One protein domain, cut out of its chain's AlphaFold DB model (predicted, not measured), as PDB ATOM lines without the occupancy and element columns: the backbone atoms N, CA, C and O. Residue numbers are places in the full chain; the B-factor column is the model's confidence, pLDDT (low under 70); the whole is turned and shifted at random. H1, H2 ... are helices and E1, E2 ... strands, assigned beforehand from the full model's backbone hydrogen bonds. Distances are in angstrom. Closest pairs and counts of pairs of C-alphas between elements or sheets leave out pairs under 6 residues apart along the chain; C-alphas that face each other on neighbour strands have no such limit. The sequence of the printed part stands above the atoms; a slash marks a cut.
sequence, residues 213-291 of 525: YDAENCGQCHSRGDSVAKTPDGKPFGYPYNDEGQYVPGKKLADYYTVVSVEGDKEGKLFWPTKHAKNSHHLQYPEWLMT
ATOM      1  N   TYR A 213     252.858 222.848 251.301       98.75
ATOM      2  CA  TYR A 213     253.607 221.657 251.710       98.75
ATOM      3  C   TYR A 213     254.852 222.013 252.527       98.75
ATOM      4  O   TYR A 213     255.573 221.112 252.946       98.75
ATOM      5  N   ASP A 214     255.102 223.305 252.751       98.81
ATOM      6  CA  ASP A 214     256.225 223.788 253.542       98.81
ATOM      7  C   ASP A 214     256.044 223.404 255.015       98.81
ATOM      8  O   ASP A 214     254.945 223.525 255.571       98.81
ATOM      9  N   ALA A 215     257.123 222.955 255.654       98.88
ATOM     10  CA  ALA A 215     257.115 222.600 257.066       98.88
ATOM     11  C   ALA A 215     256.801 223.807 257.970       98.88
ATOM     12  O   ALA A 215     256.234 223.610 259.045       98.88
ATOM     13  N   GLU A 216     257.060 225.047 257.531       98.81
ATOM     14  CA  GLU A 216     256.671 226.271 258.248       98.81
ATOM     15  C   GLU A 216     255.157 226.356 258.507       98.81
ATOM     16  O   GLU A 216     254.739 226.864 259.549       98.81
ATOM     17  N   ASN A 217     254.325 225.782 257.623       98.88
ATOM     18  CA  ASN A 217     252.869 225.759 257.803       98.88
ATOM     19  C   ASN A 217     252.448 225.008 259.076       98.88
ATOM     20  O   ASN A 217     251.416 225.331 259.663       98.88
ATOM     21  N   CYS A 218     253.259 224.041 259.517       98.88
ATOM     22  CA  CYS A 218     253.110 223.343 260.794       98.88
ATOM     23  C   CYS A 218     253.994 223.969 261.887       98.88
ATOM     24  O   CYS A 218     253.595 224.050 263.052       98.88
ATOM     25  N   GLY A 219     255.190 224.431 261.510       98.81
ATOM     26  CA  GLY A 219     256.193 225.027 262.388       98.81
ATOM     27  C   GLY A 219     255.719 226.277 263.121       98.81
ATOM     28  O   GLY A 219     256.178 226.507 264.233       98.81
ATOM     29  N   GLN A 220     254.743 227.017 262.583       98.81
ATOM     30  CA  GLN A 220     254.109 228.150 263.276       98.81
ATOM     31  C   GLN A 220     253.521 227.796 264.660       98.81
ATOM     32  O   GLN A 220     253.414 228.668 265.516       98.81
ATOM     33  N   CYS A 221     253.165 226.530 264.903       98.88
ATOM     34  CA  CYS A 221     252.682 226.061 266.208       98.88
ATOM     35  C   CYS A 221     253.580 224.968 266.800       98.88
ATOM     36  O   CYS A 221     253.791 224.919 268.008       98.88
ATOM     37  N   HIS A 222     254.141 224.089 265.961       98.75
ATOM     38  CA  HIS A 222     254.991 222.971 266.386       98.75
ATOM     39  C   HIS A 222     256.456 223.370 266.625       98.75
ATOM     40  O   HIS A 222     257.386 222.641 266.267       98.75
ATOM     41  N   SER A 223     256.661 224.539 267.226       98.56
ATOM     42  CA  SER A 223     257.969 225.072 267.594       98.56
ATOM     43  C   SER A 223     257.889 225.895 268.879       98.56
ATOM     44  O   SER A 223     256.810 226.269 269.325       98.56
ATOM     45  N   ARG A 224     259.041 226.169 269.488       98.62
ATOM     46  CA  ARG A 224     259.198 227.212 270.510       98.62
ATOM     47  C   ARG A 224     260.121 228.288 269.951       98.62
ATOM     48  O   ARG A 224     260.892 228.006 269.034       98.62
ATOM     49  N   GLY A 225     260.091 229.479 270.525       98.19
ATOM     50  CA  GLY A 225     260.810 230.623 269.988       98.19
ATOM     51  C   GLY A 225     260.281 231.941 270.516       98.19
ATOM     52  O   GLY A 225     259.368 231.976 271.345       98.19
ATOM     53  N   ASP A 226     260.867 232.998 269.977       98.75
ATOM     54  CA  ASP A 226     260.568 234.377 270.321       98.75
ATOM     55  C   ASP A 226     259.931 235.079 269.120       98.75
ATOM     56  O   ASP A 226     260.428 234.998 267.991       98.75
ATOM     57  N   SER A 227     258.828 235.785 269.350       98.88
ATOM     58  CA  SER A 227     258.214 236.639 268.334       98.88
ATOM     59  C   SER A 227     259.102 237.815 267.933       98.88
ATOM     60  O   SER A 227     259.929 238.292 268.709       98.88
ATOM     61  N   VAL A 228     258.865 238.342 266.730       98.69
ATOM     62  CA  VAL A 228     259.461 239.617 266.297       98.69
ATOM     63  C   VAL A 228     258.834 240.795 267.052       98.69
ATOM     64  O   VAL A 228     259.545 241.705 267.479       98.69
ATOM     65  N   ALA A 229     257.510 240.778 267.243       98.31
ATOM     66  CA  ALA A 229     256.817 241.743 268.095       98.31
ATOM     67  C   ALA A 229     257.189 241.556 269.570       98.31
ATOM     68  O   ALA A 229     257.646 240.490 269.982       98.31
ATOM     69  N   LYS A 230     256.943 242.584 270.383       98.69
ATOM     70  CA  LYS A 230     257.165 242.541 271.828       98.69
ATOM     71  C   LYS A 230     255.909 242.935 272.589       98.69
ATOM     72  O   LYS A 230     255.089 243.717 272.106       98.69
ATOM     73  N   THR A 231     255.772 242.398 273.794       98.38
ATOM     74  CA  THR A 231     254.788 242.830 274.784       98.38
ATOM     75  C   THR A 231     255.023 244.300 275.158       98.38
ATOM     76  O   THR A 231     256.116 244.821 274.918       98.38
ATOM     77  N   PRO A 232     254.057 244.977 275.808       97.88
ATOM     78  CA  PRO A 232     254.264 246.332 276.329       97.88
ATOM     79  C   PRO A 232     255.486 246.466 277.256       97.88
ATOM     80  O   PRO A 232     256.102 247.526 277.304       97.88
ATOM     81  N   ASP A 233     255.886 245.377 277.921       96.75
ATOM     82  CA  ASP A 233     257.070 245.314 278.790       96.75
ATOM     83  C   ASP A 233     258.374 244.985 278.034       96.75
ATOM     84  O   ASP A 233     259.412 244.719 278.645       96.75
ATOM     85  N   GLY A 234     258.345 244.947 276.700       97.56
ATOM     86  CA  GLY A 234     259.521 244.732 275.854       97.56
ATOM     87  C   GLY A 234     260.017 243.283 275.769       97.56
ATOM     88  O   GLY A 234     261.135 243.059 275.294       97.56
ATOM     89  N   LYS A 235     259.220 242.296 276.202       98.38
ATOM     90  CA  LYS A 235     259.542 240.859 276.099       98.38
ATOM     91  C   LYS A 235     258.938 240.255 274.825       98.38
ATOM     92  O   LYS A 235     257.886 240.719 274.401       98.38
ATOM     93  N   PRO A 236     259.548 239.231 274.211       98.44
ATOM     94  CA  PRO A 236     258.905 238.519 273.112       98.44
ATOM     95  C   PRO A 236     257.697 237.711 273.605       98.44
ATOM     96  O   PRO A 236     257.637 237.283 274.759       98.44
ATOM     97  N   PHE A 237     256.746 237.484 272.707       98.75
ATOM     98  CA  PHE A 237     255.708 236.474 272.854       98.75
ATOM     99  C   PHE A 237     256.275 235.086 272.541       98.75
ATOM    100  O   PHE A 237     257.167 234.931 271.707       98.75
ATOM    101  N   GLY A 238     255.692 234.062 273.167       98.44
ATOM    102  CA  GLY A 238     256.034 232.660 272.919       98.44
ATOM    103  C   GLY A 238     255.407 232.063 271.656       98.44
ATOM    104  O   GLY A 238     255.521 230.859 271.454       98.44
ATOM    105  N   TYR A 239     254.748 232.861 270.814       98.81
ATOM    106  CA  TYR A 239     254.076 232.443 269.576       98.81
ATOM    107  C   TYR A 239     254.391 233.418 268.425       98.81
ATOM    108  O   TYR A 239     254.745 234.564 268.701       98.81
ATOM    109  N   PRO A 240     254.254 233.019 267.143       98.81
ATOM    110  CA  PRO A 240     254.543 233.897 266.007       98.81
ATOM    111  C   PRO A 240     253.684 235.162 266.007       98.81
ATOM    112  O   PRO A 240     252.456 235.085 265.925       98.81
ATOM    113  N   TYR A 241     254.334 236.324 266.076       98.75
ATOM    114  CA  TYR A 241     253.656 237.617 266.066       98.75
ATOM    115  C   TYR A 241     254.598 238.729 265.582       98.75
ATOM    116  O   TYR A 241     255.745 238.819 266.028       98.75
ATOM    117  N   ASN A 242     254.127 239.592 264.686       98.50
ATOM    118  CA  ASN A 242     254.841 240.792 264.245       98.50
ATOM    119  C   ASN A 242     253.897 242.007 264.178       98.50
ATOM    120  O   ASN A 242     252.819 241.997 264.772       98.50
ATOM    121  N   ASP A 243     254.310 243.064 263.477       97.06
ATOM    122  CA  ASP A 243     253.540 244.305 263.326       97.06
ATOM    123  C   ASP A 243     252.152 244.094 262.694       97.06
ATOM    124  O   ASP A 243     251.228 244.852 262.985       97.06
ATOM    125  N   GLU A 244     251.996 243.065 261.858       96.94
ATOM    126  CA  GLU A 244     250.745 242.714 261.175       96.94
ATOM    127  C   GLU A 244     249.884 241.719 261.978       96.94
ATOM    128  O   GLU A 244     248.752 241.432 261.589       96.94
ATOM    129  N   GLY A 245     250.392 241.203 263.102       97.69
ATOM    130  CA  GLY A 245     249.724 240.203 263.932       97.69
ATOM    131  C   GLY A 245     250.327 238.804 263.797       97.69
ATOM    132  O   GLY A 245     251.547 238.647 263.732       97.69
ATOM    133  N   GLN A 246     249.473 237.777 263.810       98.69
ATOM    134  CA  GLN A 246     249.879 236.367 263.714       98.69
ATOM    135  C   GLN A 246     250.520 236.025 262.360       98.69
ATOM    136  O   GLN A 246     250.272 236.684 261.350       98.69
ATOM    137  N   TYR A 247     251.284 234.926 262.327       98.75
ATOM    138  CA  TYR A 247     251.710 234.297 261.074       98.75
ATOM    139  C   TYR A 247     250.507 233.980 260.171       98.75
ATOM    140  O   TYR A 247     249.468 233.511 260.638       98.75
ATOM    141  N   VAL A 248     250.677 234.180 258.861       98.69
ATOM    142  CA  VAL A 248     249.682 233.827 257.842       98.69
ATOM    143  C   VAL A 248     250.302 232.840 256.845       98.69
ATOM    144  O   VAL A 248     251.392 233.106 256.330       98.69
ATOM    145  N   PRO A 249     249.626 231.721 256.514       98.62
ATOM    146  CA  PRO A 249     250.096 230.770 255.509       98.62
ATOM    147  C   PRO A 249     250.536 231.425 254.198       98.62
ATOM    148  O   PRO A 249     249.869 232.311 253.668       98.62
ATOM    149  N   GLY A 250     251.667 230.963 253.661       96.75
ATOM    150  CA  GLY A 250     252.281 231.516 252.449       96.75
ATOM    151  C   GLY A 250     253.245 232.678 252.708       96.75
ATOM    152  O   GLY A 250     253.948 233.093 251.788       96.75
ATOM    153  N   LYS A 251     253.316 233.183 253.945       98.50
ATOM    154  CA  LYS A 251     254.394 234.060 254.415       98.50
ATOM    155  C   LYS A 251     255.556 233.232 254.969       98.50
ATOM    156  O   LYS A 251     255.400 232.039 255.226       98.50
ATOM    157  N   LYS A 252     256.703 233.885 255.164       98.62
ATOM    158  CA  LYS A 252     257.890 233.287 255.774       98.62
ATOM    159  C   LYS A 252     257.789 233.371 257.296       98.62
ATOM    160  O   LYS A 252     257.622 234.458 257.844       98.62
ATOM    161  N   LEU A 253     257.922 232.245 257.988       98.75
ATOM    162  CA  LEU A 253     257.780 232.169 259.445       98.75
ATOM    163  C   LEU A 253     258.792 233.060 260.176       98.75
ATOM    164  O   LEU A 253     258.452 233.674 261.186       98.75
ATOM    165  N   ALA A 254     260.003 233.189 259.632       98.50
ATOM    166  CA  ALA A 254     261.071 234.001 260.218       98.50
ATOM    167  C   ALA A 254     260.715 235.497 260.356       98.50
ATOM    168  O   ALA A 254     261.291 236.180 261.198       98.50
ATOM    169  N   ASP A 255     259.747 235.996 259.579       98.75
ATOM    170  CA  ASP A 255     259.274 237.388 259.660       98.75
ATOM    171  C   ASP A 255     258.358 237.624 260.880       98.75
ATOM    172  O   ASP A 255     258.020 238.765 261.207       98.75
ATOM    173  N   TYR A 256     257.950 236.545 261.556       98.81
ATOM    174  CA  TYR A 256     257.070 236.547 262.726       98.81
ATOM    175  C   TYR A 256     257.732 235.925 263.954       98.81
ATOM    176  O   TYR A 256     257.338 236.236 265.081       98.81
ATOM    177  N   TYR A 257     258.689 235.013 263.752       98.69
ATOM    178  CA  TYR A 257     259.138 234.115 264.804       98.69
ATOM    179  C   TYR A 257     260.570 233.617 264.607       98.69
ATOM    180  O   TYR A 257     260.915 233.032 263.579       98.69
ATOM    181  N   THR A 258     261.392 233.790 265.638       98.75
ATOM    182  CA  THR A 258     262.724 233.191 265.730       98.75
ATOM    183  C   THR A 258     262.624 231.895 266.519       98.75
ATOM    184  O   THR A 258     262.504 231.898 267.742       98.75
ATOM    185  N   VAL A 259     262.658 230.774 265.802       98.50
ATOM    186  CA  VAL A 259     262.553 229.432 266.382       98.50
ATOM    187  C   VAL A 259     263.811 229.083 267.187       98.50
ATOM    188  O   VAL A 259     264.930 229.394 266.779       98.50
ATOM    189  N   VAL A 260     263.635 228.406 268.327       98.25
ATOM    190  CA  VAL A 260     264.744 227.910 269.158       98.25
ATOM    191  C   VAL A 260     265.625 226.921 268.396       98.25
ATOM    192  O   VAL A 260     265.156 226.149 267.560       98.25
ATOM    193  N   SER A 261     266.908 226.881 268.742       98.25
ATOM    194  CA  SER A 261     267.879 225.946 268.175       98.25
ATOM    195  C   SER A 261     268.781 225.377 269.266       98.25
ATOM    196  O   SER A 261     268.861 225.928 270.364       98.25
ATOM    197  N   VAL A 262     269.496 224.291 268.959       97.56
ATOM    198  CA  VAL A 262     270.524 223.739 269.861       97.56
ATOM    199  C   VAL A 262     271.609 224.779 270.166       97.56
ATOM    200  O   VAL A 262     272.085 224.854 271.290       97.56
ATOM    201  N   GLU A 263     271.979 225.610 269.188       97.12
ATOM    202  CA  GLU A 263     272.970 226.681 269.372       97.12
ATOM    203  C   GLU A 263     272.442 227.822 270.259       97.12
ATOM    204  O   GLU A 263     273.197 228.410 271.034       97.12
ATOM    205  N   GLY A 264     271.145 228.130 270.159       96.12
ATOM    206  CA  GLY A 264     270.477 229.132 270.992       96.12
ATOM    207  C   GLY A 264     270.198 228.656 272.423       96.12
ATOM    208  O   GLY A 264     270.184 229.471 273.345       96.12
ATOM    209  N   ASP A 265     270.020 227.349 272.634       96.94
ATOM    210  CA  ASP A 265     269.758 226.725 273.939       96.94
ATOM    211  C   ASP A 265     271.047 226.485 274.742       96.94
ATOM    212  O   ASP A 265     271.427 225.355 275.050       96.94
ATOM    213  N   LYS A 266     271.732 227.574 275.101       96.12
ATOM    214  CA  LYS A 266     273.041 227.530 275.782       96.12
ATOM    215  C   LYS A 266     273.039 226.747 277.100       96.12
ATOM    216  O   LYS A 266     274.058 226.174 277.467       96.12
ATOM    217  N   GLU A 267     271.899 226.711 277.786       96.50
ATOM    218  CA  GLU A 267     271.730 226.059 279.091       96.50
ATOM    219  C   GLU A 267     271.193 224.617 278.988       96.50
ATOM    220  O   GLU A 267     270.968 223.973 280.014       96.50
ATOM    221  N   GLY A 268     270.935 224.096 277.780       95.31
ATOM    222  CA  GLY A 268     270.431 222.728 277.582       95.31
ATOM    223  C   GLY A 268     269.070 222.468 278.244       95.31
ATOM    224  O   GLY A 268     268.834 221.400 278.838       95.31
ATOM    225  N   LYS A 269     268.181 223.469 278.218       97.88
ATOM    226  CA  LYS A 269     266.833 223.389 278.806       97.88
ATOM    227  C   LYS A 269     265.816 222.802 277.833       97.88
ATOM    228  O   LYS A 269     264.816 222.228 278.263       97.88
ATOM    229  N   LEU A 270     266.052 222.954 276.535       98.25
ATOM    230  CA  LEU A 270     265.140 222.559 275.468       98.25
ATOM    231  C   LEU A 270     265.598 221.285 274.771       98.25
ATOM    232  O   LEU A 270     264.749 220.458 274.438       98.25
ATOM    233  N   PHE A 271     266.908 221.096 274.615       98.75
ATOM    234  CA  PHE A 271     267.496 219.939 273.947       98.75
ATOM    235  C   PHE A 271     268.483 219.203 274.854       98.75
ATOM    236  O   PHE A 271     269.215 219.790 275.649       98.75
ATOM    237  N   TRP A 272     268.519 217.882 274.716       98.62
ATOM    238  CA  TRP A 272     269.589 217.059 275.267       98.62
ATOM    239  C   TRP A 272     270.898 217.295 274.493       98.62
ATOM    240  O   TRP A 272     270.849 217.699 273.330       98.62
ATOM    241  N   PRO A 273     272.074 216.939 275.046       98.38
ATOM    242  CA  PRO A 273     273.342 217.007 274.304       98.38
ATOM    243  C   PRO A 273     273.358 216.172 273.013       98.38
ATOM    244  O   PRO A 273     274.075 216.478 272.064       98.38
ATOM    245  N   THR A 274     272.512 215.142 272.936       98.44
ATOM    246  CA  THR A 274     272.278 214.345 271.722       98.44
ATOM    247  C   THR A 274     271.419 215.060 270.665       98.44
ATOM    248  O   THR A 274     271.145 214.464 269.625       98.44
ATOM    249  N   LYS A 275     271.017 216.315 270.919       98.75
ATOM    250  CA  LYS A 275     270.134 217.201 270.134       98.75
ATOM    251  C   LYS A 275     268.646 216.845 270.123       98.75
ATOM    252  O   LYS A 275     267.856 217.607 269.578       98.75
ATOM    253  N   HIS A 276     268.250 215.729 270.729       98.81
ATOM    254  CA  HIS A 276     266.836 215.377 270.859       98.81
ATOM    255  C   HIS A 276     266.131 216.374 271.776       98.81
ATOM    256  O   HIS A 276     266.729 216.876 272.733       98.81
ATOM    257  N   ALA A 277     264.848 216.619 271.529       98.69
ATOM    258  CA  ALA A 277     264.013 217.412 272.411       98.69
ATOM    259  C   ALA A 277     264.054 216.851 273.842       98.69
ATOM    260  O   ALA A 277     263.955 215.638 274.064       98.69
ATOM    261  N   LYS A 278     264.198 217.759 274.804       98.44
ATOM    262  CA  LYS A 278     264.123 217.525 276.250       98.44
ATOM    263  C   LYS A 278     262.831 218.091 276.820       98.44
ATOM    264  O   LYS A 278     262.174 217.441 277.629       98.44
ATOM    265  N   ASN A 279     262.436 219.276 276.359       98.00
ATOM    266  CA  ASN A 279     261.160 219.879 276.723       98.00
ATOM    267  C   ASN A 279     260.005 219.220 275.942       98.00
ATOM    268  O   ASN A 279     260.068 219.094 274.719       98.00
ATOM    269  N   SER A 280     258.945 218.801 276.639       95.19
ATOM    270  CA  SER A 280     257.776 218.113 276.059       95.19
ATOM    271  C   SER A 280     256.875 219.021 275.204       95.19
ATOM    272  O   SER A 280     256.032 218.530 274.430       95.19
ATOM    273  N   HIS A 281     257.045 220.341 275.310       94.25
ATOM    274  CA  HIS A 281     256.268 221.339 274.584       94.25
ATOM    275  C   HIS A 281     256.829 221.589 273.178       94.25
ATOM    276  O   HIS A 281     257.697 222.429 272.965       94.25
ATOM    277  N   HIS A 282     256.269 220.831 272.231       98.00
ATOM    278  CA  HIS A 282     256.193 221.094 270.786       98.00
ATOM    279  C   HIS A 282     257.492 221.568 270.094       98.00
ATOM    280  O   HIS A 282     257.561 222.655 269.530       98.00
ATOM    281  N   LEU A 283     258.516 220.706 270.082       98.75
ATOM    282  CA  LEU A 283     259.803 220.934 269.402       98.75
ATOM    283  C   LEU A 283     259.971 220.137 268.090       98.75
ATOM    284  O   LEU A 283     261.095 219.960 267.622       98.75
ATOM    285  N   GLN A 284     258.881 219.669 267.469       98.81
ATOM    286  CA  GLN A 284     258.971 218.827 266.267       98.81
ATOM    287  C   GLN A 284     259.622 219.551 265.082       98.81
ATOM    288  O   GLN A 284     260.445 218.957 264.393       98.81
ATOM    289  N   TYR A 285     259.280 220.822 264.842       98.88
ATOM    290  CA  TYR A 285     259.860 221.597 263.740       98.88
ATOM    291  C   TYR A 285     261.360 221.903 263.944       98.88
ATOM    292  O   TYR A 285     262.137 221.608 263.033       98.88
ATOM    293  N   PRO A 286     261.815 222.384 265.124       98.81
ATOM    294  CA  PRO A 286     263.244 222.492 265.425       98.81
ATOM    295  C   PRO A 286     264.023 221.182 265.250       98.81
ATOM    296  O   PRO A 286     265.125 221.197 264.708       98.81
ATOM    297  N   GLU A 287     263.466 220.046 265.690       98.81
ATOM    298  CA  GLU A 287     264.105 218.742 265.479       98.81
ATOM    299  C   GLU A 287     264.176 218.381 263.994       98.81
ATOM    300  O   GLU A 287     265.236 217.977 263.521       98.81
ATOM    301  N   TRP A 288     263.083 218.576 263.250       98.88
ATOM    302  CA  TRP A 288     263.006 218.273 261.819       98.88
ATOM    303  C   TRP A 288     264.044 219.047 260.998       98.88
ATOM    304  O   TRP A 288     264.687 218.444 260.135       98.88
ATOM    305  N   LEU A 289     264.273 220.331 261.304       98.69
ATOM    306  CA  LEU A 289     265.292 221.161 260.645       98.69
ATOM    307  C   LEU A 289     266.707 220.563 260.737       98.69
ATOM    308  O   LEU A 289     267.545 220.831 259.882       98.69
ATOM    309  N   MET A 290     266.978 219.739 261.754       98.69
ATOM    310  CA  MET A 290     268.272 219.079 261.952       98.69
ATOM    311  C   MET A 290     268.394 217.730 261.226       98.69
ATOM    312  O   MET A 290     269.422 217.059 261.350       98.69
ATOM    313  N   THR A 291     267.364 217.300 260.494       98.88
ATOM    314  CA  THR A 291     267.324 215.984 259.846       98.88
ATOM    315  C   THR A 291     267.654 216.043 258.359       98.88
ATOM    316  O   THR A 291     267.445 217.050 257.685       98.88
TER     317      THR A 291
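What this domain is: This is residues 213 to 291 of the 525 residues of the protein "Nitrite reductase (cytochrome; ammonia-forming)" of Thermincola ferriacetica (UniProt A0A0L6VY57). With little regular structure, this is a flat body of loops: a small hairpin, E1 and E2, sits in its middle, long loops 228 to 256 and 260 to 283 spread from opposite ends of the hairpin, and short helices H1 and H2 touch. The printed part has 79 residues, 16 in named elements, ordered H1, E1, E2, H2; the class is mixed, the sheet antiparallel. It is compact, with radius of gyration of the C-alphas 12.7 A and spans 37 by 35 by 18 A.

How they stand to each other: Look first at the hairpin of E1, residues 225 to 227, and E2, residues 257 to 259, antiparallel at 168 degrees; N 226 and O 258, 3.0 A apart, are within hydrogen-bond range. H1, residues 216 to 219, touches H2, residues 284 to 289; their closest C-alphas, Gly 219 and Tyr 285, are 5.2 A apart. H1 and E2 are apart, as are E1 and H2. In H2 every O i to N i+4 pair is within hydrogen-bond range; H1 is too short for one.

Where its parts are: Find C-alpha 216 at (256.671, 226.271, 258.248), where H1 begins, 4.3 A long. E1 spans 6.8 A, E2 6.0 A; H2, 8.8 A, ends at C-alpha 289, (265.292, 221.161, 260.645).

The domain as a whole: The C-alphas farthest apart, Glu 244 and Thr 274, are 37.1 A apart. The links E1 to E2 and E2 to H2 are long. The printed part has no cut, and no printed residue is under 70 in pLDDT.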